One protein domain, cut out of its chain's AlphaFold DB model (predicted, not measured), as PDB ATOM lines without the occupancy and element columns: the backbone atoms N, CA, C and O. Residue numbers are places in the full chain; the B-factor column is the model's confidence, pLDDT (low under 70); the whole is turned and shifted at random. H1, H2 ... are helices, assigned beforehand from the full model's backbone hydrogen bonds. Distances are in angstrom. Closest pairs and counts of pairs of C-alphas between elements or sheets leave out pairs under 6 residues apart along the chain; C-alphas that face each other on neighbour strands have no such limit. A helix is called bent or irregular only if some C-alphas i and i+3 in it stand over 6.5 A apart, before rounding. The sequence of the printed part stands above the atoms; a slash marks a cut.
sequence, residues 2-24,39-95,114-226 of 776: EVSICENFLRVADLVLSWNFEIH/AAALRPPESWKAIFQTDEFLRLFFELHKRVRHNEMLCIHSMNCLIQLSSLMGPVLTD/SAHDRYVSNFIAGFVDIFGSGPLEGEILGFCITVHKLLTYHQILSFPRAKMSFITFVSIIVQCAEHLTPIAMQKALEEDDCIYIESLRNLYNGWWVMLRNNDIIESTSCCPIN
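Overview. This is residues 2 to 24, 39 to 95 and 114 to 226 of the 776 residues of an uncharacterized protein of Onchocerca flexuosa (UniProt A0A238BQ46). Four helices, H3 to H6, form an up-and-down bundle, with the long bent helix H8 and helix H9 packed along one side and H1 on H4 at the opposite side. H8 folds back into H9 as a hairpin at one end, H7 packs across H5 with H10 on it, and the short H2 lies beside the start of H3. The printed part has 193 residues with ten named helices, H1 to H10 in chain order, and no named strand: all helix. It is compact, with a radius of gyration of the C-alphas of 16.7 A, and spans 50 by 48 by 34 A.

Arrangement. H8, residues 164 to 191, was assigned as one helix by its hydrogen bonds but is bent: C-alphas 179 and 182 are 6.6 A apart. Its arms H8a, residues 164 to 179, and H8b, residues 182 to 191, stand at 38 degrees, only just a steep tilt. With residues 165 to 172 alone H8a touches H5, residues 115 to 131; the closest C-alphas, Ala 125 and Ser 165, are 5.7 A apart. H8b and H9, residues 195 to 211, form a hairpin (Ala 184 and Tyr 196, C-alphas 4.6 A). H9 touches H6, residues 137 to 153, at a shallow tilt of 30 degrees (His 148 and Gly 206, 4.1 A). H6 touches H4, residues 72 to 85, the same way at 6 degrees (Ile 83 and Thr 146, 4.7 A). H4 forms a hairpin with H3, residues 55 to 68, and touches H1, residues 2 to 17, at 30 degrees (Asp 14 and Cys 81, 5.1 A). H3 touches H5 (Phe 62 and Gly 126, 6.0 A). H7, residues 156 to 162, touches H5 (Ser 121 and Ala 162, 4.5 A) and H10, residues 214 to 220 (Pro 160 and Thr 220, 6.4 A). H2, residues 46 to 52, is close to H3 but not clearly touching. Each O i to N i+4 pair is within hydrogen-bond range in H1, H5, H8a, H8b, H9 and H10; H3 and H4 have 9 of 10, H6 11 of 13, H2 1 of 3 and H7 0 of 3, the last two with 3 of 4 O i to N i+3 pairs each.

Along the chain. H1 begins at C-alpha 2 (15.638, 144.524, 8.834) and is 22.3 A long. H5 is 24.1 A, H6 25.4 A, H8a 22.4 A and H9 24.3 A, ending at C-alpha 211 (15.133, 101.161, -1.063). H2 and H6 are irregular: C-alphas 47 and 50 are 7.4 A apart, and 138 and 141 are 7.5 A apart.

Size, cuts and confidence. The C-alphas of Asp 95 and Glu 190 are the farthest apart, 51.2 A. Residues 25 to 38 and 96 to 113 are not printed, with gaps of 17.7 A and 6.4 A. Of the links printed whole, each is tight. Residues 2 to 4, 20 to 24 and 39 to 40 are under 70 in pLDDT.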
ATOM      1  N   GLU A   2      15.888 145.883   8.299       59.78
ATOM      2  CA  GLU A   2      15.638 144.524   8.834       59.78
ATOM      3  C   GLU A   2      15.964 143.385   7.847       59.78
ATOM      4  O   GLU A   2      16.639 142.435   8.225       59.78
ATOM      5  N   VAL A   3      15.589 143.517   6.567       66.25
ATOM      6  CA  VAL A   3      15.921 142.533   5.509       66.25
ATOM      7  C   VAL A   3      17.435 142.363   5.335       66.25
ATOM      8  O   VAL A   3      17.919 141.243   5.272       66.25
ATOM      9  N   SER A   4      18.194 143.463   5.352       69.25
ATOM     10  CA  SER A   4      19.660 143.439   5.219       69.25
ATOM     11  C   SER A   4      20.356 142.834   6.445       69.25
ATOM     12  O   SER A   4      21.373 142.165   6.310       69.25
ATOM     13  N   ILE A   5      19.803 143.019   7.651       76.94
ATOM     14  CA  ILE A   5      20.320 142.365   8.864       76.94
ATOM     15  C   ILE A   5      20.051 140.856   8.810       76.94
ATOM     16  O   ILE A   5      20.937 140.073   9.139       76.94
ATOM     17  N   CYS A   6      18.854 140.453   8.372       74.88
ATOM     18  CA  CYS A   6      18.490 139.048   8.188       74.88
ATOM     19  C   CYS A   6      19.387 138.363   7.147       74.88
ATOM     20  O   CYS A   6      19.901 137.277   7.399       74.88
ATOM     21  N   GLU A   7      19.641 139.031   6.022       75.81
ATOM     22  CA  GLU A   7      20.564 138.565   4.984       75.81
ATOM     23  C   GLU A   7      21.979 138.362   5.534       75.81
ATOM     24  O   GLU A   7      22.550 137.287   5.391       75.81
ATOM     25  N   ASN A   8      22.527 139.365   6.230       78.31
ATOM     26  CA  ASN A   8      23.857 139.269   6.829       78.31
ATOM     27  C   ASN A   8      23.944 138.132   7.854       78.31
ATOM     28  O   ASN A   8      24.941 137.416   7.890       78.31
ATOM     29  N   PHE A   9      22.901 137.939   8.668       84.88
ATOM     30  CA  PHE A   9      22.830 136.818   9.601       84.88
ATOM     31  C   PHE A   9      22.834 135.471   8.869       84.88
ATOM     32  O   PHE A   9      23.639 134.607   9.205       84.88
ATOM     33  N   LEU A  10      21.976 135.304   7.859       77.81
ATOM     34  CA  LEU A  10      21.872 134.070   7.081       77.81
ATOM     35  C   LEU A  10      23.170 133.741   6.345       77.81
ATOM     36  O   LEU A  10      23.588 132.592   6.358       77.81
ATOM     37  N   ARG A  11      23.853 134.743   5.786       77.50
ATOM     38  CA  ARG A  11      25.167 134.567   5.150       77.50
ATOM     39  C   ARG A  11      26.229 134.082   6.130       77.50
ATOM     40  O   ARG A  11      27.031 133.220   5.787       77.50
ATOM     41  N   VAL A  12      26.245 134.633   7.345       79.44
ATOM     42  CA  VAL A  12      27.170 134.184   8.394       79.44
ATOM     43  C   VAL A  12      26.809 132.775   8.862       79.44
ATOM     44  O   VAL A  12      27.703 131.956   9.037       79.44
ATOM     45  N   ALA A  13      25.523 132.474   9.042       80.94
ATOM     46  CA  ALA A  13      25.071 131.146   9.441       80.94
ATOM     47  C   ALA A  13      25.426 130.081   8.390       80.94
ATOM     48  O   ALA A  13      25.991 129.053   8.750       80.94
ATOM     49  N   ASP A  14      25.172 130.363   7.111       80.62
ATOM     50  CA  ASP A  14      25.534 129.521   5.965       80.62
ATOM     51  C   ASP A  14      27.046 129.232   5.947       80.62
ATOM     52  O   ASP A  14      27.470 128.076   5.937       80.62
ATOM     53  N   LEU A  15      27.871 130.278   6.087       80.06
ATOM     54  CA  LEU A  15      29.329 130.151   6.155       80.06
ATOM     55  C   LEU A  15      29.790 129.278   7.334       80.06
ATOM     56  O   LEU A  15      30.649 128.417   7.163       80.06
ATOM     57  N   VAL A  16      29.242 129.512   8.529       81.81
ATOM     58  CA  VAL A  16      29.635 128.799   9.756       81.81
ATOM     59  C   VAL A  16      29.216 127.331   9.705       81.81
ATOM     60  O   VAL A  16      29.980 126.461  10.119       81.81
ATOM     61  N   LEU A  17      28.015 127.040   9.200       82.69
ATOM     62  CA  LEU A  17      27.530 125.667   9.037       82.69
ATOM     63  C   LEU A  17      28.263 124.925   7.912       82.69
ATOM     64  O   LEU A  17      28.326 123.702   7.945       82.69
ATOM     65  N   SER A  18      28.852 125.647   6.960       80.06
ATOM     66  CA  SER A  18      29.652 125.077   5.871       80.06
ATOM     67  C   SER A  18      31.148 124.950   6.203       80.06
ATOM     68  O   SER A  18      31.946 124.622   5.325       80.06
ATOM     69  N   TRP A  19      31.573 125.215   7.447       78.31
ATOM     70  CA  TRP A  19      32.969 125.025   7.848       78.31
ATOM     71  C   TRP A  19      33.400 123.558   7.769       78.31
ATOM     72  O   TRP A  19      32.684 122.653   8.199       78.31
ATOM     73  N   ASN A  20      34.624 123.326   7.287       68.00
ATOM     74  CA  ASN A  20      35.248 122.014   7.366       68.00
ATOM     75  C   ASN A  20      35.844 121.812   8.771       68.00
ATOM     76  O   ASN A  20      36.802 122.481   9.159       68.00
ATOM     77  N   PHE A  21      35.255 120.894   9.535       66.62
ATOM     78  CA  PHE A  21      35.641 120.589  10.915       66.62
ATOM     79  C   PHE A  21      36.625 119.410  11.031       66.62
ATOM     80  O   PHE A  21      36.899 118.946  12.143       66.62
ATOM     81  N   GLU A  22      37.166 118.901   9.919       57.34
ATOM     82  CA  GLU A  22      38.165 117.833   9.953       57.34
ATOM     83  C   GLU A  22      39.461 118.298  10.633       57.34
ATOM     84  O   GLU A  22      40.263 119.075  10.109       57.34
ATOM     85  N   ILE A  23      39.678 117.791  11.848       45.12
ATOM     86  CA  ILE A  23      40.930 117.944  12.584       45.12
ATOM     87  C   ILE A  23      42.020 117.249  11.767       45.12
ATOM     88  O   ILE A  23      41.957 116.039  11.571       45.12
ATOM     89  N   HIS A  24      43.043 117.992  11.342       41.12
ATOM     90  CA  HIS A  24      44.249 117.447  10.721       41.12
ATOM     91  C   HIS A  24      44.884 116.346  11.596       41.12
ATOM     92  O   HIS A  24      45.687 116.610  12.495       41.12
ATOM     93  N   ALA A  39      30.048 119.503  -0.462       48.84
ATOM     94  CA  ALA A  39      30.048 118.179   0.166       48.84
ATOM     95  C   ALA A  39      31.083 117.977   1.292       48.84
ATOM     96  O   ALA A  39      31.641 116.892   1.429       48.84
ATOM     97  N   ALA A  40      31.294 118.962   2.166       61.81
ATOM     98  CA  ALA A  40      31.749 118.640   3.520       61.81
ATOM     99  C   ALA A  40      30.507 118.402   4.390       61.81
ATOM    100  O   ALA A  40      29.647 119.273   4.489       61.81
ATOM    101  N   ALA A  41      30.377 117.216   4.989       74.50
ATOM    102  CA  ALA A  41      29.333 116.973   5.981       74.50
ATOM    103  C   ALA A  41      29.593 117.822   7.236       74.50
ATOM    104  O   ALA A  41      30.736 117.923   7.695       74.50
ATOM    105  N   LEU A  42      28.541 118.383   7.832       86.12
ATOM    106  CA  LEU A  42      28.652 119.193   9.045       86.12
ATOM    107  C   LEU A  42      29.068 118.319  10.245       86.12
ATOM    108  O   LEU A  42      28.262 117.581  10.807       86.12
ATOM    109  N   ARG A  43      30.338 118.409  10.665       85.44
ATOM    110  CA  ARG A  43      30.927 117.589  11.749       85.44
ATOM    111  C   ARG A  43      31.486 118.419  12.915       85.44
ATOM    112  O   ARG A  43      32.684 118.375  13.186       85.44
ATOM    113  N   PRO A  44      30.653 119.188  13.627       85.81
ATOM    114  CA  PRO A  44      31.110 120.098  14.669       85.81
ATOM    115  C   PRO A  44      31.765 119.352  15.851       85.81
ATOM    116  O   PRO A  44      31.432 118.195  16.136       85.81
ATOM    117  N   PRO A  45      32.683 120.010  16.585       85.81
ATOM    118  CA  PRO A  45      33.349 119.411  17.735       85.81
ATOM    119  C   PRO A  45      32.365 119.147  18.878       85.81
ATOM    120  O   PRO A  45      31.352 119.829  19.026       85.81
ATOM    121  N   GLU A  46      32.721 118.226  19.776       83.75
ATOM    122  CA  GLU A  46      31.889 117.840  20.928       83.75
ATOM    123  C   GLU A  46      31.465 119.032  21.806       83.75
ATOM    124  O   GLU A  46      30.364 119.049  22.347       83.75
ATOM    125  N   SER A  47      32.279 120.090  21.878       88.44
ATOM    126  CA  SER A  47      31.923 121.330  22.587       88.44
ATOM    127  C   SER A  47      30.618 121.996  22.110       88.44
ATOM    128  O   SER A  47      30.006 122.740  22.873       88.44
ATOM    129  N   TRP A  48      30.157 121.722  20.883       89.19
ATOM    130  CA  TRP A  48      28.920 122.279  20.317       89.19
ATOM    131  C   TRP A  48      27.691 121.399  20.585       89.19
ATOM    132  O   TRP A  48      26.583 121.737  20.171       89.19
ATOM    133  N   LYS A  49      27.851 120.288  21.313       88.31
ATOM    134  CA  LYS A  49      26.787 119.320  21.617       88.31
ATOM    135  C   LYS A  49      25.537 119.968  22.220       88.31
ATOM    136  O   LYS A  49      24.427 119.667  21.790       88.31
ATOM    137  N   ALA A  50      25.703 120.918  23.140       86.81
ATOM    138  CA  ALA A  50      24.582 121.632  23.758       86.81
ATOM    139  C   ALA A  50      23.740 122.445  22.753       86.81
ATOM    140  O   ALA A  50      22.542 122.622  22.961       86.81
ATOM    141  N   ILE A  51      24.342 122.915  21.655       88.44
ATOM    142  CA  ILE A  51      23.654 123.706  20.626       88.44
ATOM    143  C   ILE A  51      22.738 122.792  19.807       88.44
ATOM    144  O   ILE A  51      21.537 123.034  19.723       88.44
ATOM    145  N   PHE A  52      23.287 121.704  19.258       87.38
ATOM    146  CA  PHE A  52      22.555 120.825  18.340       87.38
ATOM    147  C   PHE A  52      21.575 119.866  19.020       87.38
ATOM    148  O   PHE A  52      20.626 119.418  18.384       87.38
ATOM    149  N   GLN A  53      21.762 119.558  20.306       86.50
ATOM    150  CA  GLN A  53      20.805 118.732  21.054       86.50
ATOM    151  C   GLN A  53      19.578 119.505  21.553       86.50
ATOM    152  O   GLN A  53      18.656 118.881  22.093       86.50
ATOM    153  N   THR A  54      19.568 120.830  21.382       86.19
ATOM    154  CA  THR A  54      18.451 121.698  21.755       86.19
ATOM    155  C   THR A  54      17.446 121.791  20.607       86.19
ATOM    156  O   THR A  54      17.779 122.245  19.514       86.19
ATOM    157  N   ASP A  55      16.187 121.435  20.873       82.94
ATOM    158  CA  ASP A  55      15.112 121.439  19.867       82.94
ATOM    159  C   ASP A  55      14.862 122.839  19.264       82.94
ATOM    160  O   ASP A  55      14.453 122.971  18.110       82.94
ATOM    161  N   GLU A  56      15.136 123.901  20.030       87.50
ATOM    162  CA  GLU A  56      14.953 125.296  19.608       87.50
ATOM    163  C   GLU A  56      15.886 125.704  18.464       87.50
ATOM    164  O   GLU A  56      15.481 126.490  17.607       87.50
ATOM    165  N   PHE A  57      17.111 125.170  18.421       88.62
ATOM    166  CA  PHE A  57      18.101 125.562  17.418       88.62
ATOM    167  C   PHE A  57      17.680 125.108  16.021       88.62
ATOM    168  O   PHE A  57      17.600 125.920  15.104       88.62
ATOM    169  N   LEU A  58      17.333 123.828  15.867       91.62
ATOM    170  CA  LEU A  58      16.861 123.305  14.587       91.62
ATOM    171  C   LEU A  58      15.538 123.965  14.172       91.62
ATOM    172  O   LEU A  58      15.374 124.383  13.025       91.62
ATOM    173  N   ARG A  59      14.612 124.131  15.126       91.81
ATOM    174  CA  ARG A  59      13.325 124.790  14.884       91.81
ATOM    175  C   ARG A  59      13.488 126.231  14.399       91.81
ATOM    176  O   ARG A  59      12.717 126.660  13.544       91.81
ATOM    177  N   LEU A  60      14.478 126.969  14.907       92.50
ATOM    178  CA  LEU A  60      14.765 128.336  14.473       92.50
ATOM    179  C   LEU A  60      15.031 128.408  12.965       92.50
ATOM    180  O   LEU A  60      14.462 129.275  12.307       92.50
ATOM    181  N   PHE A  61      15.859 127.515  12.417       93.62
ATOM    182  CA  PHE A  61      16.201 127.535  10.990       93.62
ATOM    183  C   PHE A  61      15.012 127.173  10.096       93.62
ATOM    184  O   PHE A  61      14.803 127.836   9.081       93.62
ATOM    185  N   PHE A  62      14.176 126.211  10.503       94.81
ATOM    186  CA  PHE A  62      12.926 125.916   9.796       94.81
ATOM    187  C   PHE A  62      11.952 127.112   9.835       94.81
ATOM    188  O   PHE A  62      11.462 127.548   8.794       94.81
ATOM    189  N   GLU A  63      11.714 127.719  11.001       92.94
ATOM    190  CA  GLU A  63      10.834 128.897  11.124       92.94
ATOM    191  C   GLU A  63      11.366 130.117  10.356       92.94
ATOM    192  O   GLU A  63      10.590 130.903   9.802       92.94
ATOM    193  N   LEU A  64      12.689 130.287  10.309       91.62
ATOM    194  CA  LEU A  64      13.340 131.345   9.545       91.62
ATOM    195  C   LEU A  64      13.116 131.137   8.048       91.62
ATOM    196  O   LEU A  64      12.590 132.037   7.393       91.62
ATOM    197  N   HIS A  65      13.438 129.948   7.532       94.38
ATOM    198  CA  HIS A  65      13.231 129.600   6.129       94.38
ATOM    199  C   HIS A  65      11.756 129.763   5.721       94.38
ATOM    200  O   HIS A  65      11.455 130.458   4.751       94.38
ATOM    201  N   LYS A  66      10.815 129.282   6.549       93.00
ATOM    202  CA  LYS A  66       9.364 129.438   6.337       93.00
ATOM    203  C   LYS A  66       8.933 130.892   6.112       93.00
ATOM    204  O   LYS A  66       8.004 131.144   5.348       93.00
ATOM    205  N   ARG A  67       9.596 131.858   6.759       91.88
ATOM    206  CA  ARG A  67       9.301 133.296   6.611       91.88
ATOM    207  C   ARG A  67       9.987 133.941   5.415       91.88
ATOM    208  O   ARG A  67       9.429 134.883   4.858       91.88
ATOM    209  N   VAL A  68      11.183 133.482   5.048       91.81
ATOM    210  CA  VAL A  68      12.012 134.141   4.023       91.81
ATOM    211  C   VAL A  68      11.953 133.478   2.648       91.81
ATOM    212  O   VAL A  68      12.405 134.092   1.689       91.81
ATOM    213  N   ARG A  69      11.354 132.286   2.523       92.62
ATOM    214  CA  ARG A  69      11.336 131.479   1.290       92.62
ATOM    215  C   ARG A  69      10.817 132.153   0.015       92.62
ATOM    216  O   ARG A  69      11.203 131.771  -1.077       92.62
ATOM    217  N   HIS A  70       9.981 133.185   0.130       92.31
ATOM    218  CA  HIS A  70       9.481 133.940  -1.031       92.31
ATOM    219  C   HIS A  70      10.446 135.038  -1.519       92.31
ATOM    220  O   HIS A  70      10.140 135.746  -2.474       92.31
ATOM    221  N   ASN A  71      11.576 135.242  -0.838       90.19
ATOM    222  CA  ASN A  71      12.625 136.165  -1.253       90.19
ATOM    223  C   ASN A  71      13.793 135.362  -1.832       90.19
ATOM    224  O   ASN A  71      14.439 134.635  -1.087       90.19
ATOM    225  N   GLU A  72      14.080 135.525  -3.124       86.12
ATOM    226  CA  GLU A  72      15.080 134.735  -3.864       86.12
ATOM    227  C   GLU A  72      16.443 134.660  -3.153       86.12
ATOM    228  O   GLU A  72      16.942 133.571  -2.878       86.12
ATOM    229  N   MET A  73      17.010 135.804  -2.753       83.38
ATOM    230  CA  MET A  73      18.331 135.858  -2.110       83.38
ATOM    231  C   MET A  73      18.346 135.216  -0.718       83.38
ATOM    232  O   MET A  73      19.266 134.474  -0.370       83.38
ATOM    233  N   LEU A  74      17.334 135.495   0.110       86.81
ATOM    234  CA  LEU A  74      17.257 134.920   1.458       86.81
ATOM    235  C   LEU A  74      16.902 133.428   1.424       86.81
ATOM    236  O   LEU A  74      17.316 132.677   2.312       86.81
ATOM    237  N   CYS A  75      16.143 133.000   0.414       90.06
ATOM    238  CA  CYS A  75      15.799 131.607   0.178       90.06
ATOM    239  C   CYS A  75      17.067 130.776  -0.017       90.06
ATOM    240  O   CYS A  75      17.253 129.816   0.721       90.06
ATOM    241  N   ILE A  76      17.986 131.213  -0.887       87.38
ATOM    242  CA  ILE A  76      19.263 130.523  -1.140       87.38
ATOM    243  C   ILE A  76      20.033 130.291   0.169       87.38
ATOM    244  O   ILE A  76      20.321 129.151   0.527       87.38
ATOM    245  N   HIS A  77      20.302 131.347   0.942       86.69
ATOM    246  CA  HIS A  77      21.084 131.212   2.177       86.69
ATOM    247  C   HIS A  77      20.367 130.404   3.267       86.69
ATOM    248  O   HIS A  77      20.996 129.626   3.986       86.69
ATOM    249  N   SER A  78      19.049 130.569   3.408       91.81
ATOM    250  CA  SER A  78      18.278 129.788   4.383       91.81
ATOM    251  C   SER A  78      18.182 128.308   4.000       91.81
ATOM    252  O   SER A  78      18.283 127.460   4.886       91.81
ATOM    253  N   MET A  79      18.078 127.990   2.706       94.12
ATOM    254  CA  MET A  79      18.126 126.619   2.199       94.12
ATOM    255  C   MET A  79      19.500 125.988   2.395       94.12
ATOM    256  O   MET A  79      19.569 124.868   2.891       94.12
ATOM    257  N   ASN A  80      20.588 126.709   2.114       90.69
ATOM    258  CA  ASN A  80      21.942 126.213   2.368       90.69
ATOM    259  C   ASN A  80      22.153 125.841   3.841       90.69
ATOM    260  O   ASN A  80      22.725 124.795   4.139       90.69
ATOM    261  N   CYS A  81      21.611 126.633   4.774       92.94
ATOM    262  CA  CYS A  81      21.638 126.278   6.192       92.94
ATOM    263  C   CYS A  81      20.926 124.936   6.459       92.94
ATOM    264  O   CYS A  81      21.472 124.091   7.166       92.94
ATOM    265  N   LEU A  82      19.737 124.710   5.885       95.94
ATOM    266  CA  LEU A  82      19.003 123.444   6.036       95.94
ATOM    267  C   LEU A  82      19.744 122.258   5.397       95.94
ATOM    268  O   LEU A  82      19.802 121.188   6.003       95.94
ATOM    269  N   ILE A  83      20.366 122.468   4.234       94.38
ATOM    270  CA  ILE A  83      21.218 121.492   3.537       94.38
ATOM    271  C   ILE A  83      22.411 121.074   4.405       94.38
ATOM    272  O   ILE A  83      22.774 119.900   4.441       94.38
ATOM    273  N   GLN A  84      23.055 122.013   5.103       91.31
ATOM    274  CA  GLN A  84      24.163 121.672   5.997       91.31
ATOM    275  C   GLN A  84      23.666 120.942   7.246       91.31
ATOM    276  O   GLN A  84      24.234 119.920   7.635       91.31
ATOM    277  N   LEU A  85      22.561 121.407   7.837       94.31
ATOM    278  CA  LEU A  85      21.948 120.781   9.011       94.31
ATOM    279  C   LEU A  85      21.461 119.348   8.743       94.31
ATOM    280  O   LEU A  85      21.483 118.534   9.666       94.31
ATOM    281  N   SER A  86      21.069 119.006   7.512       94.69
ATOM    282  CA  SER A  86      20.711 117.626   7.152       94.69
ATOM    283  C   SER A  86      21.909 116.680   7.043       94.69
ATOM    284  O   SER A  86      21.721 115.471   6.983       94.69
ATOM    285  N   SER A  87      23.136 117.205   7.036       91.38
ATOM    286  CA  SER A  87      24.378 116.416   7.030       91.38
ATOM    287  C   SER A  87      25.085 116.370   8.383       91.38
ATOM    288  O   SER A  87      26.258 115.996   8.458       91.38
ATOM    289  N   LEU A  88      24.398 116.785   9.454       91.06
ATOM    290  CA  LEU A  88      24.976 116.850  10.790       91.06
ATOM    291  C   LEU A  88      25.422 115.461  11.261       91.06
ATOM    292  O   LEU A  88      24.609 114.561  11.456       91.06
ATOM    293  N   MET A  89      26.712 115.316  11.540       83.12
ATOM    294  CA  MET A  89      27.304 114.080  12.034       83.12
ATOM    295  C   MET A  89      28.311 114.326  13.159       83.12
ATOM    296  O   MET A  89      28.725 115.448  13.447       83.12
ATOM    297  N   GLY A  90      28.752 113.235  13.787       82.81
ATOM    298  CA  GLY A  90      29.831 113.250  14.767       82.81
ATOM    299  C   GLY A  90      29.351 113.278  16.224       82.81
ATOM    300  O   GLY A  90      28.207 112.923  16.523       82.81
ATOM    301  N   PRO A  91      30.231 113.662  17.166       82.75
ATOM    302  CA  PRO A  91      30.021 113.435  18.597       82.75
ATOM    303  C   PRO A  91      28.861 114.246  19.186       82.75
ATOM    304  O   PRO A  91      28.383 113.922  20.269       82.75
ATOM    305  N   VAL A  92      28.371 115.272  18.485       87.19
ATOM    306  CA  VAL A  92      27.266 116.113  18.962       87.19
ATOM    307  C   VAL A  92      25.917 115.385  19.005       87.19
ATOM    308  O   VAL A  92      25.041 115.785  19.770       87.19
ATOM    309  N   LEU A  93      25.753 114.290  18.254       86.25
ATOM    310  CA  LEU A  93      24.529 113.476  18.251       86.25
ATOM    311  C   LEU A  93      24.599 112.247  19.176       86.25
ATOM    312  O   LEU A  93      23.650 111.471  19.222       86.25
ATOM    313  N   THR A  94      25.691 112.065  19.928       84.00
ATOM    314  CA  THR A  94      25.808 110.963  20.898       84.00
ATOM    315  C   THR A  94      25.089 111.292  22.204       84.00
ATOM    316  O   THR A  94      24.998 112.454  22.605       84.00
ATOM    317  N   ASP A  95      24.602 110.281  22.917       80.19
ATOM    318  CA  ASP A  95      24.048 110.486  24.256       80.19
ATOM    319  C   ASP A  95      25.155 110.838  25.267       80.19
ATOM    320  O   ASP A  95      26.342 110.579  25.050       80.19
ATOM    321  N   SER A 114      17.301 107.893  21.530       85.38
ATOM    322  CA  SER A 114      18.589 108.599  21.599       85.38
ATOM    323  C   SER A 114      18.463 110.078  21.204       85.38
ATOM    324  O   SER A 114      17.462 110.499  20.606       85.38
ATOM    325  N   ALA A 115      19.484 110.885  21.505       86.06
ATOM    326  CA  ALA A 115      19.605 112.258  21.011       86.06
ATOM    327  C   ALA A 115      19.626 112.324  19.472       86.06
ATOM    328  O   ALA A 115      19.034 113.237  18.894       86.06
ATOM    329  N   HIS A 116      20.236 111.332  18.815       90.00
ATOM    330  CA  HIS A 116      20.233 111.194  17.358       90.00
ATOM    331  C   HIS A 116      18.810 110.989  16.813       90.00
ATOM    332  O   HIS A 116      18.379 111.723  15.924       90.00
ATOM    333  N   ASP A 117      18.038 110.060  17.391       90.38
ATOM    334  CA  ASP A 117      16.651 109.807  16.966       90.38
ATOM    335  C   ASP A 117      15.761 111.038  17.146       90.38
ATOM    336  O   ASP A 117      14.898 111.311  16.308       90.38
ATOM    337  N   ARG A 118      15.976 111.791  18.234       90.94
ATOM    338  CA  ARG A 118      15.271 113.053  18.480       90.94
ATOM    339  C   ARG A 118      15.600 114.087  17.405       90.94
ATOM    340  O   ARG A 118      14.676 114.696  16.872       90.94
ATOM    341  N   TYR A 119      16.878 114.259  17.059       94.31
ATOM    342  CA  TYR A 119      17.303 115.196  16.016       94.31
ATOM    343  C   TYR A 119      16.674 114.857  14.661       94.31
ATOM    344  O   TYR A 119      16.005 115.706  14.074       94.31
ATOM    345  N   VAL A 120      16.803 113.604  14.211       94.31
ATOM    346  CA  VAL A 120      16.229 113.141  12.934       94.31
ATOM    347  C   VAL A 120      14.708 113.309  12.928       94.31
ATOM    348  O   VAL A 120      14.148 113.832  11.968       94.31
ATOM    349  N   SER A 121      14.028 112.952  14.021       93.88
ATOM    350  CA  SER A 121      12.570 113.104  14.116       93.88
ATOM    351  C   SER A 121      12.123 114.564  14.051       93.88
ATOM    352  O   SER A 121      11.153 114.878  13.360       93.88
ATOM    353  N   ASN A 122      12.834 115.463  14.734       94.69
ATOM    354  CA  ASN A 122      12.554 116.896  14.697       94.69
ATOM    355  C   ASN A 122      12.855 117.495  13.317       94.69
ATOM    356  O   ASN A 122      12.099 118.348  12.852       94.69
ATOM    357  N   PHE A 123      13.909 117.025  12.644       97.06
ATOM    358  CA  PHE A 123      14.234 117.440  11.282       97.06
ATOM    359  C   PHE A 123      13.122 117.048  10.311       97.06
ATOM    360  O   PHE A 123      12.613 117.901   9.592       97.06
ATOM    361  N   ILE A 124      12.685 115.785  10.338       96.94
ATOM    362  CA  ILE A 124      11.591 115.293   9.491       96.94
ATOM    363  C   ILE A 124      10.296 116.066   9.778       96.94
ATOM    364  O   ILE A 124       9.585 116.440   8.850       96.94
ATOM    365  N   ALA A 125       9.989 116.350  11.047       95.81
ATOM    366  CA  ALA A 125       8.808 117.131  11.408       95.81
ATOM    367  C   ALA A 125       8.862 118.567  10.853       95.81
ATOM    368  O   ALA A 125       7.872 119.032  10.287       95.81
ATOM    369  N   GLY A 126      10.006 119.250  10.976       96.62
ATOM    370  CA  GLY A 126      10.214 120.582  10.397       96.62
ATOM    371  C   GLY A 126      10.161 120.574   8.869       96.62
ATOM    372  O   GLY A 126       9.532 121.438   8.263       96.62
ATOM    373  N   PHE A 127      10.741 119.549   8.246       97.38
ATOM    374  CA  PHE A 127      10.711 119.354   6.801       97.38
ATOM    375  C   PHE A 127       9.276 119.188   6.286       97.38
ATOM    376  O   PHE A 127       8.872 119.877   5.353       97.38
ATOM    377  N   VAL A 128       8.479 118.327   6.924       97.25
ATOM    378  CA  VAL A 128       7.072 118.104   6.556       97.25
ATOM    379  C   VAL A 128       6.219 119.360   6.766       97.25
ATOM    380  O   VAL A 128       5.337 119.628   5.954       97.25
ATOM    381  N   ASP A 129       6.478 120.160   7.807       95.88
ATOM    382  CA  ASP A 129       5.749 121.418   8.043       95.88
ATOM    383  C   ASP A 129       5.975 122.461   6.932       95.88
ATOM    384  O   ASP A 129       5.063 123.221   6.604       95.88
ATOM    385  N   ILE A 130       7.168 122.498   6.327       95.69
ATOM    386  CA  ILE A 130       7.496 123.454   5.258       95.69
ATOM    387  C   ILE A 130       7.122 122.923   3.875       95.69
ATOM    388  O   ILE A 130       6.556 123.665   3.066       95.69
ATOM    389  N   PHE A 131       7.454 121.662   3.597       96.06
ATOM    390  CA  PHE A 131       7.370 121.066   2.263       96.06
ATOM    391  C   PHE A 131       6.171 120.133   2.085       96.06
ATOM    392  O   PHE A 131       6.054 119.483   1.050       96.06
ATOM    393  N   GLY A 132       5.244 120.083   3.046       91.31
ATOM    394  CA  GLY A 132       4.029 119.269   2.950       91.31
ATOM    395  C   GLY A 132       3.142 119.589   1.741       91.31
ATOM    396  O   GLY A 132       2.375 118.733   1.313       91.31
ATOM    397  N   SER A 133       3.258 120.793   1.172       89.00
ATOM    398  CA  SER A 133       2.590 121.208  -0.071       89.00
ATOM    399  C   SER A 133       3.500 121.190  -1.309       89.00
ATOM    400  O   SER A 133       3.090 121.689  -2.353       89.00
ATOM    401  N   GLY A 134       4.725 120.672  -1.193       90.31
ATOM    402  CA  GLY A 134       5.771 120.730  -2.218       90.31
ATOM    403  C   GLY A 134       6.726 121.932  -2.077       90.31
ATOM    404  O   GLY A 134       6.396 122.912  -1.391       90.31
ATOM    405  N   PRO A 135       7.931 121.854  -2.679       94.31
ATOM    406  CA  PRO A 135       8.892 122.959  -2.732       94.31
ATOM    407  C   PRO A 135       8.468 124.053  -3.728       94.31
ATOM    408  O   PRO A 135       7.769 123.788  -4.704       94.31
ATOM    409  N   LEU A 136       8.907 125.290  -3.485       93.75
ATOM    410  CA  LEU A 136       8.851 126.386  -4.457       93.75
ATOM    411  C   LEU A 136       9.940 126.198  -5.520       93.75
ATOM    412  O   LEU A 136      10.944 125.543  -5.262       93.75
ATOM    413  N   GLU A 137       9.790 126.836  -6.683       89.75
ATOM    414  CA  GLU A 137      10.729 126.705  -7.810       89.75
ATOM    415  C   GLU A 137      12.195 126.957  -7.407       89.75
ATOM    416  O   GLU A 137      13.054 126.113  -7.644       89.75
ATOM    417  N   GLY A 138      12.466 128.049  -6.681       88.69
ATOM    418  CA  GLY A 138      13.808 128.380  -6.179       88.69
ATOM    419  C   GLY A 138      14.322 127.508  -5.021       88.69
ATOM    420  O   GLY A 138      15.440 127.712  -4.555       88.69
ATOM    421  N   GLU A 139      13.525 126.559  -4.523       94.50
ATOM    422  CA  GLU A 139      13.901 125.638  -3.442       94.50
ATOM    423  C   GLU A 139      14.196 124.224  -3.939       94.50
ATOM    424  O   GLU A 139      14.762 123.443  -3.178       94.50
ATOM    425  N   ILE A 140      13.812 123.877  -5.173       94.81
ATOM    426  CA  ILE A 140      13.804 122.498  -5.684       94.81
ATOM    427  C   ILE A 140      15.160 121.805  -5.499       94.81
ATOM    428  O   ILE A 140      15.226 120.741  -4.882       94.81
ATOM    429  N   LEU A 141      16.248 122.436  -5.951       93.88
ATOM    430  CA  LEU A 141      17.594 121.877  -5.814       93.88
ATOM    431  C   LEU A 141      17.960 121.661  -4.341       93.88
ATOM    432  O   LEU A 141      18.372 120.572  -3.939       93.88
ATOM    433  N   GLY A 142      17.746 122.678  -3.504       94.25
ATOM    434  CA  GLY A 142      18.055 122.598  -2.080       94.25
ATOM    435  C   GLY A 142      17.201 121.575  -1.332       94.25
ATOM    436  O   GLY A 142      17.700 120.903  -0.429       94.25
ATOM    437  N   PHE A 143      15.937 121.410  -1.722       96.75
ATOM    438  CA  PHE A 143      15.030 120.386  -1.216       96.75
ATOM    439  C   PHE A 143      15.582 118.990  -1.524       96.75
ATOM    440  O   PHE A 143      15.743 118.181  -0.607       96.75
ATOM    441  N   CYS A 144      15.942 118.723  -2.782       97.31
ATOM    442  CA  CYS A 144      16.449 117.418  -3.197       97.31
ATOM    443  C   CYS A 144      17.795 117.085  -2.540       97.31
ATOM    444  O   CYS A 144      17.966 115.979  -2.028       97.31
ATOM    445  N   ILE A 145      18.720 118.050  -2.466       95.06
ATOM    446  CA  ILE A 145      19.991 117.881  -1.745       95.06
ATOM    447  C   ILE A 145      19.731 117.619  -0.256       95.06
ATOM    448  O   ILE A 145      20.380 116.763   0.343       95.06
ATOM    449  N   THR A 146      18.775 118.325   0.358       96.56
ATOM    450  CA  THR A 146      18.416 118.115   1.768       96.56
ATOM    451  C   THR A 146      17.940 116.686   2.003       96.56
ATOM    452  O   THR A 146      18.415 116.055   2.946       96.56
ATOM    453  N   VAL A 147      17.054 116.163   1.144       96.81
ATOM    454  CA  VAL A 147      16.574 114.770   1.205       96.81
ATOM    455  C   VAL A 147      17.733 113.789   1.066       96.81
ATOM    456  O   VAL A 147      17.879 112.905   1.911       96.81
ATOM    457  N   HIS A 148      18.569 113.969   0.041       95.50
ATOM    458  CA  HIS A 148      19.720 113.110  -0.212       95.50
ATOM    459  C   HIS A 148      20.655 113.060   1.001       95.50
ATOM    460  O   HIS A 148      20.885 111.993   1.567       95.50
ATOM    461  N   LYS A 149      21.125 114.227   1.459       92.88
ATOM    462  CA  LYS A 149      22.040 114.338   2.598       92.88
ATOM    463  C   LYS A 149      21.432 113.761   3.872       92.88
ATOM    464  O   LYS A 149      22.116 113.009   4.560       92.88
ATOM    465  N   LEU A 150      20.160 114.055   4.159       95.31
ATOM    466  CA  LEU A 150      19.497 113.533   5.352       95.31
ATOM    467  C   LEU A 150      19.550 112.001   5.362       95.31
ATOM    468  O   LEU A 150      20.008 111.410   6.337       95.31
ATOM    469  N   LEU A 151      19.127 111.368   4.265       93.75
ATOM    470  CA  LEU A 151      19.072 109.910   4.138       93.75
ATOM    471  C   LEU A 151      20.462 109.264   4.132       93.75
ATOM    472  O   LEU A 151      20.628 108.189   4.700       93.75
ATOM    473  N   THR A 152      21.464 109.917   3.544       90.00
ATOM    474  CA  THR A 152      22.831 109.388   3.452       90.00
ATOM    475  C   THR A 152      23.622 109.510   4.757       90.00
ATOM    476  O   THR A 152      24.388 108.606   5.087       90.00
ATOM    477  N   TYR A 153      23.474 110.609   5.502       87.88
ATOM    478  CA  TYR A 153      24.329 110.905   6.660       87.88
ATOM    479  C   TYR A 153      23.755 110.458   8.011       87.88
ATOM    480  O   TYR A 153      24.489 110.403   8.999       87.88
ATOM    481  N   HIS A 154      22.471 110.103   8.077       90.00
ATOM    482  CA  HIS A 154      21.835 109.656   9.315       90.00
ATOM    483  C   HIS A 154      21.523 108.159   9.315       90.00
ATOM    484  O   HIS A 154      21.265 107.537   8.290       90.00
ATOM    485  N   GLN A 155      21.506 107.570  10.511       88.06
ATOM    486  CA  GLN A 155      21.165 106.158  10.693       88.06
ATOM    487  C   GLN A 155      19.744 105.861  10.202       88.06
ATOM    488  O   GLN A 155      18.776 106.441  10.697       88.06
ATOM    489  N   ILE A 156      19.608 104.893   9.290       88.44
ATOM    490  CA  ILE A 156      18.321 104.569   8.661       88.44
ATOM    491  C   ILE A 156      17.241 104.154   9.678       88.44
ATOM    492  O   ILE A 156      16.066 104.478   9.524       88.44
ATOM    493  N   LEU A 157      17.650 103.526  10.784       88.06
ATOM    494  CA  LEU A 157      16.778 103.108  11.889       88.06
ATOM    495  C   LEU A 157      16.152 104.276  12.672       88.06
ATOM    496  O   LEU A 157      15.157 104.073  13.373       88.06
ATOM    497  N   SER A 158      16.706 105.487  12.561       90.56
ATOM    498  CA  SER A 158      16.166 106.681  13.218       90.56
ATOM    499  C   SER A 158      14.933 107.235  12.502       90.56
ATOM    500  O   SER A 158      14.064 107.815  13.149       90.56
ATOM    501  N   PHE A 159      14.803 107.031  11.189       93.00
ATOM    502  CA  PHE A 159      13.711 107.612  10.399       93.00
ATOM    503  C   PHE A 159      12.323 107.081  10.788       93.00
ATOM    504  O   PHE A 159      11.441 107.898  11.072       93.00
ATOM    505  N   PRO A 160      12.103 105.755  10.934       90.31
ATOM    506  CA  PRO A 160      10.798 105.229  11.340       90.31
ATOM    507  C   PRO A 160      10.340 105.707  12.726       90.31
ATOM    508  O   PRO A 160       9.146 105.681  13.040       90.31
ATOM    509  N   ARG A 161      11.263 106.199  13.569       88.50
ATOM    510  CA  ARG A 161      10.947 106.757  14.896       88.50
ATOM    511  C   ARG A 161      10.163 108.068  14.822       88.50
ATOM    512  O   ARG A 161       9.455 108.382  15.780       88.50
ATOM    513  N   ALA A 162      10.195 108.764  13.685       90.06
ATOM    514  CA  ALA A 162       9.387 109.957  13.442       90.06
ATOM    515  C   ALA A 162       7.898 109.646  13.151       90.06
ATOM    516  O   ALA A 162       7.095 110.564  12.968       90.06
ATOM    517  N   LYS A 163       7.492 108.364  13.160       89.94
ATOM    518  CA  LYS A 163       6.092 107.905  13.044       89.94
ATOM    519  C   LYS A 163       5.403 108.489  11.800       89.94
ATOM    520  O   LYS A 163       5.924 108.362  10.700       89.94
ATOM    521  N   MET A 164       4.244 109.138  11.955       90.81
ATOM    522  CA  MET A 164       3.475 109.681  10.829       90.81
ATOM    523  C   MET A 164       4.252 110.710  10.006       90.81
ATOM    524  O   MET A 164       4.077 110.742   8.793       90.81
ATOM    525  N   SER A 165       5.139 111.498  10.624       93.38
ATOM    526  CA  SER A 165       5.968 112.456   9.886       93.38
ATOM    527  C   SER A 165       6.901 111.751   8.901       93.38
ATOM    528  O   SER A 165       7.117 112.268   7.813       93.38
ATOM    529  N   PHE A 166       7.389 110.549   9.225       94.38
ATOM    530  CA  PHE A 166       8.185 109.754   8.288       94.38
ATOM    531  C   PHE A 166       7.354 109.258   7.100       94.38
ATOM    532  O   PHE A 166       7.796 109.357   5.962       94.38
ATOM    533  N   ILE A 167       6.122 108.802   7.339       93.44
ATOM    534  CA  ILE A 167       5.222 108.365   6.259       93.44
ATOM    535  C   ILE A 167       4.904 109.529   5.312       93.44
ATOM    536  O   ILE A 167       4.964 109.380   4.094       93.44
ATOM    537  N   THR A 168       4.610 110.710   5.864       94.94
ATOM    538  CA  THR A 168       4.388 111.915   5.059       94.94
ATOM    539  C   THR A 168       5.653 112.326   4.308       94.94
ATOM    540  O   THR A 168       5.563 112.652   3.131       94.94
ATOM    541  N   PHE A 169       6.827 112.250   4.936       96.31
ATOM    542  CA  PHE A 169       8.111 112.523   4.288       96.31
ATOM    543  C   PHE A 169       8.353 111.624   3.068       96.31
ATOM    544  O   PHE A 169       8.640 112.132   1.988       96.31
ATOM    545  N   VAL A 170       8.133 110.313   3.207       95.50
ATOM    546  CA  VAL A 170       8.208 109.350   2.095       95.50
ATOM    547  C   VAL A 170       7.227 109.705   0.980       95.50
ATOM    548  O   VAL A 170       7.613 109.760  -0.185       95.50
ATOM    549  N   SER A 171       5.974 110.017   1.324       95.38
ATOM    550  CA  SER A 171       4.967 110.420   0.335       95.38
ATOM    551  C   SER A 171       5.359 111.691  -0.421       95.38
ATOM    552  O   SER A 171       5.096 111.777  -1.618       95.38
ATOM    553  N   ILE A 172       5.971 112.672   0.252       96.81
ATOM    554  CA  ILE A 172       6.435 113.909  -0.389       96.81
ATOM    555  C   ILE A 172       7.557 113.591  -1.382       96.81
ATOM    556  O   ILE A 172       7.540 114.127  -2.484       96.81
ATOM    557  N   ILE A 173       8.500 112.707  -1.034       96.62
ATOM    558  CA  ILE A 173       9.587 112.297  -1.939       96.62
ATOM    559  C   ILE A 173       9.022 111.687  -3.224       96.62
ATOM    560  O   ILE A 173       9.396 112.118  -4.311       96.62
ATOM    561  N   VAL A 174       8.090 110.738  -3.106       96.81
ATOM    562  CA  VAL A 174       7.489 110.056  -4.266       96.81
ATOM    563  C   VAL A 174       6.700 111.036  -5.139       96.81
ATOM    564  O   VAL A 174       6.872 111.048  -6.354       96.81
ATOM    565  N   GLN A 175       5.882 111.902  -4.532       95.94
ATOM    566  CA  GLN A 175       5.123 112.929  -5.261       95.94
ATOM    567  C   GLN A 175       6.040 113.946  -5.947       95.94
ATOM    568  O   GLN A 175       5.775 114.359  -7.075       95.94
ATOM    569  N   CYS A 176       7.123 114.341  -5.276       96.19
ATOM    570  CA  CYS A 176       8.118 115.248  -5.828       96.19
ATOM    571  C   CYS A 176       8.826 114.600  -7.020       96.19
ATOM    572  O   CYS A 176       8.889 115.216  -8.074       96.19
ATOM    573  N   ALA A 177       9.257 113.341  -6.902       96.19
ATOM    574  CA  ALA A 177       9.854 112.589  -8.002       96.19
ATOM    575  C   ALA A 177       8.899 112.490  -9.200       96.19
ATOM    576  O   ALA A 177       9.301 112.778 -10.325       96.19
ATOM    577  N   GLU A 178       7.626 112.158  -8.971       95.50
ATOM    578  CA  GLU A 178       6.622 112.092 -10.037       95.50
ATOM    579  C   GLU A 178       6.417 113.444 -10.740       95.50
ATOM    580  O   GLU A 178       6.305 113.485 -11.963       95.50
ATOM    581  N   HIS A 179       6.395 114.548  -9.989       93.88
ATOM    582  CA  HIS A 179       6.172 115.882 -10.543       93.88
ATOM    583  C   HIS A 179       7.411 116.474 -11.230       93.88
ATOM    584  O   HIS A 179       7.285 117.095 -12.283       93.88
ATOM    585  N   LEU A 180       8.603 116.286 -10.653       94.44
ATOM    586  CA  LEU A 180       9.848 116.834 -11.189       94.44
ATOM    587  C   LEU A 180      10.292 116.132 -12.468       94.44
ATOM    588  O   LEU A 180      10.913 116.774 -13.302       94.44
ATOM    589  N   THR A 181      10.006 114.836 -12.616       94.88
ATOM    590  CA  THR A 181      10.480 114.047 -13.764       94.88
ATOM    591  C   THR A 181      10.126 114.676 -15.122       94.88
ATOM    592  O   THR A 181      11.052 114.926 -15.895       94.88
ATOM    593  N   PRO A 182       8.856 115.025 -15.424       92.62
ATOM    594  CA  PRO A 182       8.517 115.712 -16.673       92.62
ATOM    595  C   PRO A 182       9.166 117.087 -16.824       92.62
ATOM    596  O   PRO A 182       9.576 117.439 -17.925       92.62
ATOM    597  N   ILE A 183       9.308 117.840 -15.733       91.81
ATOM    598  CA  ILE A 183       9.914 119.178 -15.757       91.81
ATOM    599  C   ILE A 183      11.410 119.082 -16.076       91.81
ATOM    600  O   ILE A 183      11.906 119.833 -16.908       91.81
ATOM    601  N   ALA A 184      12.117 118.149 -15.435       91.56
ATOM    602  CA  ALA A 184      13.547 117.937 -15.629       91.56
ATOM    603  C   ALA A 184      13.869 117.495 -17.058       91.56
ATOM    604  O   ALA A 184      14.801 118.018 -17.659       91.56
ATOM    605  N   MET A 185      13.069 116.575 -17.604       88.88
ATOM    606  CA  MET A 185      13.214 116.106 -18.985       88.88
ATOM    607  C   MET A 185      12.964 117.244 -19.980       88.88
ATOM    608  O   MET A 185      13.775 117.473 -20.869       88.88
ATOM    609  N   GLN A 186      11.874 118.001 -19.806       86.88
ATOM    610  CA  GLN A 186      11.532 119.097 -20.712       86.88
ATOM    611  C   GLN A 186      12.581 120.217 -20.687       86.88
ATOM    612  O   GLN A 186      13.010 120.658 -21.745       86.88
ATOM    613  N   LYS A 187      13.012 120.665 -19.502       86.62
ATOM    614  CA  LYS A 187      13.983 121.763 -19.383       86.62
ATOM    615  C   LYS A 187      15.362 121.417 -19.929       86.62
ATOM    616  O   LYS A 187      15.998 122.274 -20.528       86.62
ATOM    617  N   ALA A 188      15.798 120.172 -19.770       85.75
ATOM    618  CA  ALA A 188      17.046 119.726 -20.370       85.75
ATOM    619  C   ALA A 188      16.975 119.727 -21.903       85.75
ATOM    620  O   ALA A 188      17.884 120.226 -22.549       85.75
ATOM    621  N   LEU A 189      15.870 119.236 -22.476       80.88
ATOM    622  CA  LEU A 189      15.701 119.148 -23.929       80.88
ATOM    623  C   LEU A 189      15.390 120.498 -24.605       80.88
ATOM    624  O   LEU A 189      15.747 120.689 -25.760       80.88
ATOM    625  N   GLU A 190      14.684 121.416 -23.932       80.44
ATOM    626  CA  GLU A 190      14.245 122.699 -24.516       80.44
ATOM    627  C   GLU A 190      15.154 123.887 -24.161       80.44
ATOM    628  O   GLU A 190      15.281 124.816 -24.961       80.44
ATOM    629  N   GLU A 191      15.730 123.900 -22.956       78.38
ATOM    630  CA  GLU A 191      16.432 125.060 -22.386       78.38
ATOM    631  C   GLU A 191      17.921 124.793 -22.100       78.38
ATOM    632  O   GLU A 191      18.608 125.724 -21.680       78.38
ATOM    633  N   ASP A 192      18.413 123.562 -22.309       76.19
ATOM    634  CA  ASP A 192      19.761 123.111 -21.910       76.19
ATOM    635  C   ASP A 192      20.052 123.374 -20.408       76.19
ATOM    636  O   ASP A 192      21.171 123.646 -19.972       76.19
ATOM    637  N   ASP A 193      18.994 123.343 -19.579       80.62
ATOM    638  CA  ASP A 193      19.069 123.572 -18.131       80.62
ATOM    639  C   ASP A 193      19.120 122.240 -17.367       80.62
ATOM    640  O   ASP A 193      18.104 121.587 -17.097       80.62
ATOM    641  N   CYS A 194      20.326 121.852 -16.951       84.38
ATOM    642  CA  CYS A 194      20.557 120.621 -16.198       84.38
ATOM    643  C   CYS A 194      20.261 120.725 -14.686       84.38
ATOM    644  O   CYS A 194      20.380 119.716 -13.982       84.38
ATOM    645  N   ILE A 195      19.852 121.882 -14.142       88.62
ATOM    646  CA  ILE A 195      19.622 122.050 -12.688       88.62
ATOM    647  C   ILE A 195      18.537 121.087 -12.186       88.62
ATOM    648  O   ILE A 195      18.626 120.525 -11.086       88.62
ATOM    649  N   TYR A 196      17.497 120.865 -12.990       91.00
ATOM    650  CA  TYR A 196      16.396 119.973 -12.628       91.00
ATOM    651  C   TYR A 196      16.778 118.495 -12.768       91.00
ATOM    652  O   TYR A 196      16.309 117.688 -11.964       91.00
ATOM    653  N   ILE A 197      17.671 118.146 -13.706       92.12
ATOM    654  CA  ILE A 197      18.290 116.812 -13.768       92.12
ATOM    655  C   ILE A 197      19.085 116.563 -12.486       92.12
ATOM    656  O   ILE A 197      18.879 115.544 -11.825       92.12
ATOM    657  N   GLU A 198      19.948 117.501 -12.085       91.56
ATOM    658  CA  GLU A 198      20.744 117.378 -10.859       91.56
ATOM    659  C   GLU A 198      19.844 117.256  -9.618       91.56
ATOM    660  O   GLU A 198      20.082 116.431  -8.727       91.56
ATOM    661  N   SER A 199      18.768 118.041  -9.573       94.50
ATOM    662  CA  SER A 199      17.772 117.983  -8.502       94.50
ATOM    663  C   SER A 199      17.099 116.611  -8.439       94.50
ATOM    664  O   SER A 199      17.026 116.004  -7.368       94.50
ATOM    665  N   LEU A 200      16.632 116.084  -9.571       96.19
ATOM    666  CA  LEU A 200      15.993 114.772  -9.633       96.19
ATOM    667  C   LEU A 200      16.970 113.649  -9.259       96.19
ATOM    668  O   LEU A 200      16.606 112.762  -8.489       96.19
ATOM    669  N   ARG A 201      18.229 113.736  -9.703       95.19
ATOM    670  CA  ARG A 201      19.295 112.789  -9.351       95.19
ATOM    671  C   ARG A 201      19.554 112.748  -7.847       95.19
ATOM    672  O   ARG A 201      19.641 111.673  -7.264       95.19
ATOM    673  N   ASN A 202      19.630 113.901  -7.177       95.12
ATOM    674  CA  ASN A 202      19.748 113.939  -5.713       95.12
ATOM    675  C   ASN A 202      18.562 113.229  -5.036       95.12
ATOM    676  O   ASN A 202      18.745 112.460  -4.090       95.12
ATOM    677  N   LEU A 203      17.346 113.436  -5.546       96.56
ATOM    678  CA  LEU A 203      16.154 112.780  -5.018       96.56
ATOM    679  C   LEU A 203      16.195 111.255  -5.218       96.56
ATOM    680  O   LEU A 203      15.899 110.516  -4.278       96.56
ATOM    681  N   TYR A 204      16.612 110.788  -6.398       97.25
ATOM    682  CA  TYR A 204      16.792 109.365  -6.709       97.25
ATOM    683  C   TYR A 204      17.889 108.725  -5.853       97.25
ATOM    684  O   TYR A 204      17.650 107.681  -5.248       97.25
ATOM    685  N   ASN A 205      19.032 109.389  -5.674       94.19
ATOM    686  CA  ASN A 205      20.082 108.932  -4.765       94.19
ATOM    687  C   ASN A 205      19.576 108.793  -3.321       94.19
ATOM    688  O   ASN A 205      19.912 107.832  -2.629       94.19
ATOM    689  N   GLY A 206      18.751 109.734  -2.847       94.00
ATOM    690  CA  GLY A 206      18.068 109.615  -1.557       94.00
ATOM    691  C   GLY A 206      17.125 108.408  -1.507       94.00
ATOM    692  O   GLY A 206      17.197 107.605  -0.574       94.00
ATOM    693  N   TRP A 207      16.278 108.238  -2.527       96.81
ATOM    694  CA  TRP A 207      15.358 107.100  -2.628       96.81
ATOM    695  C   TRP A 207      16.089 105.755  -2.626       96.81
ATOM    696  O   TRP A 207      15.682 104.833  -1.920       96.81
ATOM    697  N   TRP A 208      17.216 105.660  -3.333       94.12
ATOM    698  CA  TRP A 208      18.049 104.463  -3.378       94.12
ATOM    699  C   TRP A 208      18.531 104.026  -1.990       94.12
ATOM    700  O   TRP A 208      18.477 102.841  -1.658       94.12
ATOM    701  N   VAL A 209      18.939 104.977  -1.138       92.69
ATOM    702  CA  VAL A 209      19.328 104.677   0.251       92.69
ATOM    703  C   VAL A 209      18.165 104.057   1.026       92.69
ATOM    704  O   VAL A 209      18.376 103.107   1.782       92.69
ATOM    705  N   MET A 210      16.939 104.548   0.831       93.25
ATOM    706  CA  MET A 210      15.756 103.963   1.468       93.25
ATOM    707  C   MET A 210      15.449 102.570   0.929       93.25
ATOM    708  O   MET A 210      15.215 101.659   1.718       93.25
ATOM    709  N   LEU A 211      15.484 102.407  -0.394       92.69
ATOM    710  CA  LEU A 211      15.133 101.161  -1.063       92.69
ATOM    711  C   LEU A 211      16.055 100.011  -0.641       92.69
ATOM    712  O   LEU A 211      15.569  98.964  -0.229       92.69
ATOM    713  N   ARG A 212      17.375 100.239  -0.607       90.62
ATOM    714  CA  ARG A 212      18.357  99.243  -0.132       90.62
ATOM    715  C   ARG A 212      18.170  98.809   1.324       90.62
ATOM    716  O   ARG A 212      18.742  97.807   1.737       90.62
ATOM    717  N   ASN A 213      17.444  99.595   2.115       90.31
ATOM    718  CA  ASN A 213      17.205  99.349   3.534       90.31
ATOM    719  C   ASN A 213      15.715  99.105   3.835       90.31
ATOM    720  O   ASN A 213      15.305  99.224   4.994       90.31
ATOM    721  N   ASN A 214      14.895  98.784   2.828       90.44
ATOM    722  CA  ASN A 214      13.446  98.655   2.985       90.44
ATOM    723  C   ASN A 214      13.044  97.611   4.041       90.44
ATOM    724  O   ASN A 214      12.252  97.946   4.916       90.44
ATOM    725  N   ASP A 215      13.666  96.431   4.078       87.12
ATOM    726  CA  ASP A 215      13.391  95.370   5.059       87.12
ATOM    727  C   ASP A 215      13.598  95.862   6.505       87.12
ATOM    728  O   ASP A 215      12.820  95.591   7.431       87.12
ATOM    729  N   ILE A 216      14.664  96.640   6.714       87.94
ATOM    730  CA  ILE A 216      15.014  97.225   8.014       87.94
ATOM    731  C   ILE A 216      13.993  98.305   8.402       87.94
ATOM    732  O   ILE A 216      13.578  98.402   9.563       87.94
ATOM    733  N   ILE A 217      13.576  99.121   7.435       89.12
ATOM    734  CA  ILE A 217      12.591 100.183   7.634       89.12
ATOM    735  C   ILE A 217      11.212  99.589   7.946       89.12
ATOM    736  O   ILE A 217      10.575 100.009   8.914       89.12
ATOM    737  N   GLU A 218      10.767  98.599   7.173       87.25
ATOM    738  CA  GLU A 218       9.471  97.935   7.319       87.25
ATOM    739  C   GLU A 218       9.351  97.211   8.661       87.25
ATOM    740  O   GLU A 218       8.340  97.353   9.349       87.25
ATOM    741  N   SER A 219      10.405  96.515   9.092       85.44
ATOM    742  CA  SER A 219      10.425  95.825  10.390       85.44
ATOM    743  C   SER A 219      10.420  96.774  11.597       85.44
ATOM    744  O   SER A 219       9.958  96.400  12.678       85.44
ATOM    745  N   THR A 220      10.914  98.006  11.435       83.06
ATOM    746  CA  THR A 220      11.031  98.993  12.524       83.06
ATOM    747  C   THR A 220       9.852  99.972  12.573       83.06
ATOM    748  O   THR A 220       9.544 100.530  13.634       83.06
ATOM    749  N   SER A 221       9.197 100.220  11.439       80.94
ATOM    750  CA  SER A 221       8.128 101.208  11.321       80.94
ATOM    751  C   SER A 221       6.843 100.777  12.028       80.94
ATOM    752  O   SER A 221       6.410  99.632  11.969       80.94
ATOM    753  N   CYS A 222       6.175 101.733  12.683       75.75
ATOM    754  CA  CYS A 222       4.852 101.505  13.277       75.75
ATOM    755  C   CYS A 222       3.720 101.490  12.235       75.75
ATOM    756  O   CYS A 222       2.597 101.108  12.563       75.75
ATOM    757  N   CYS A 223       3.990 101.954  11.012       76.81
ATOM    758  CA  CYS A 223       3.025 102.024   9.918       76.81
ATOM    759  C   CYS A 223       3.635 101.401   8.655       76.81
ATOM    760  O   CYS A 223       4.805 101.675   8.370       76.81
ATOM    761  N   PRO A 224       2.872 100.597   7.897       78.50
ATOM    762  CA  PRO A 224       3.381  99.978   6.682       78.50
ATOM    763  C   PRO A 224       3.682 101.051   5.632       78.50
ATOM    764  O   PRO A 224       2.875 101.957   5.411       78.50
ATOM    765  N   ILE A 225       4.843 100.935   4.995       86.19
ATOM    766  CA  ILE A 225       5.236 101.723   3.828       86.19
ATOM    767  C   ILE A 225       5.254 100.747   2.664       86.19
ATOM    768  O   ILE A 225       5.919  99.724   2.754       86.19
ATOM    769  N   ASN A 226       4.520 101.044   1.591       89.81
ATOM    770  CA  ASN A 226       4.580 100.217   0.393       89.81
ATOM    771  C   ASN A 226       5.713 100.717  -0.513       89.81
ATOM    772  O   ASN A 226       5.506 101.613  -1.340       89.81
TER     773      ASN A 226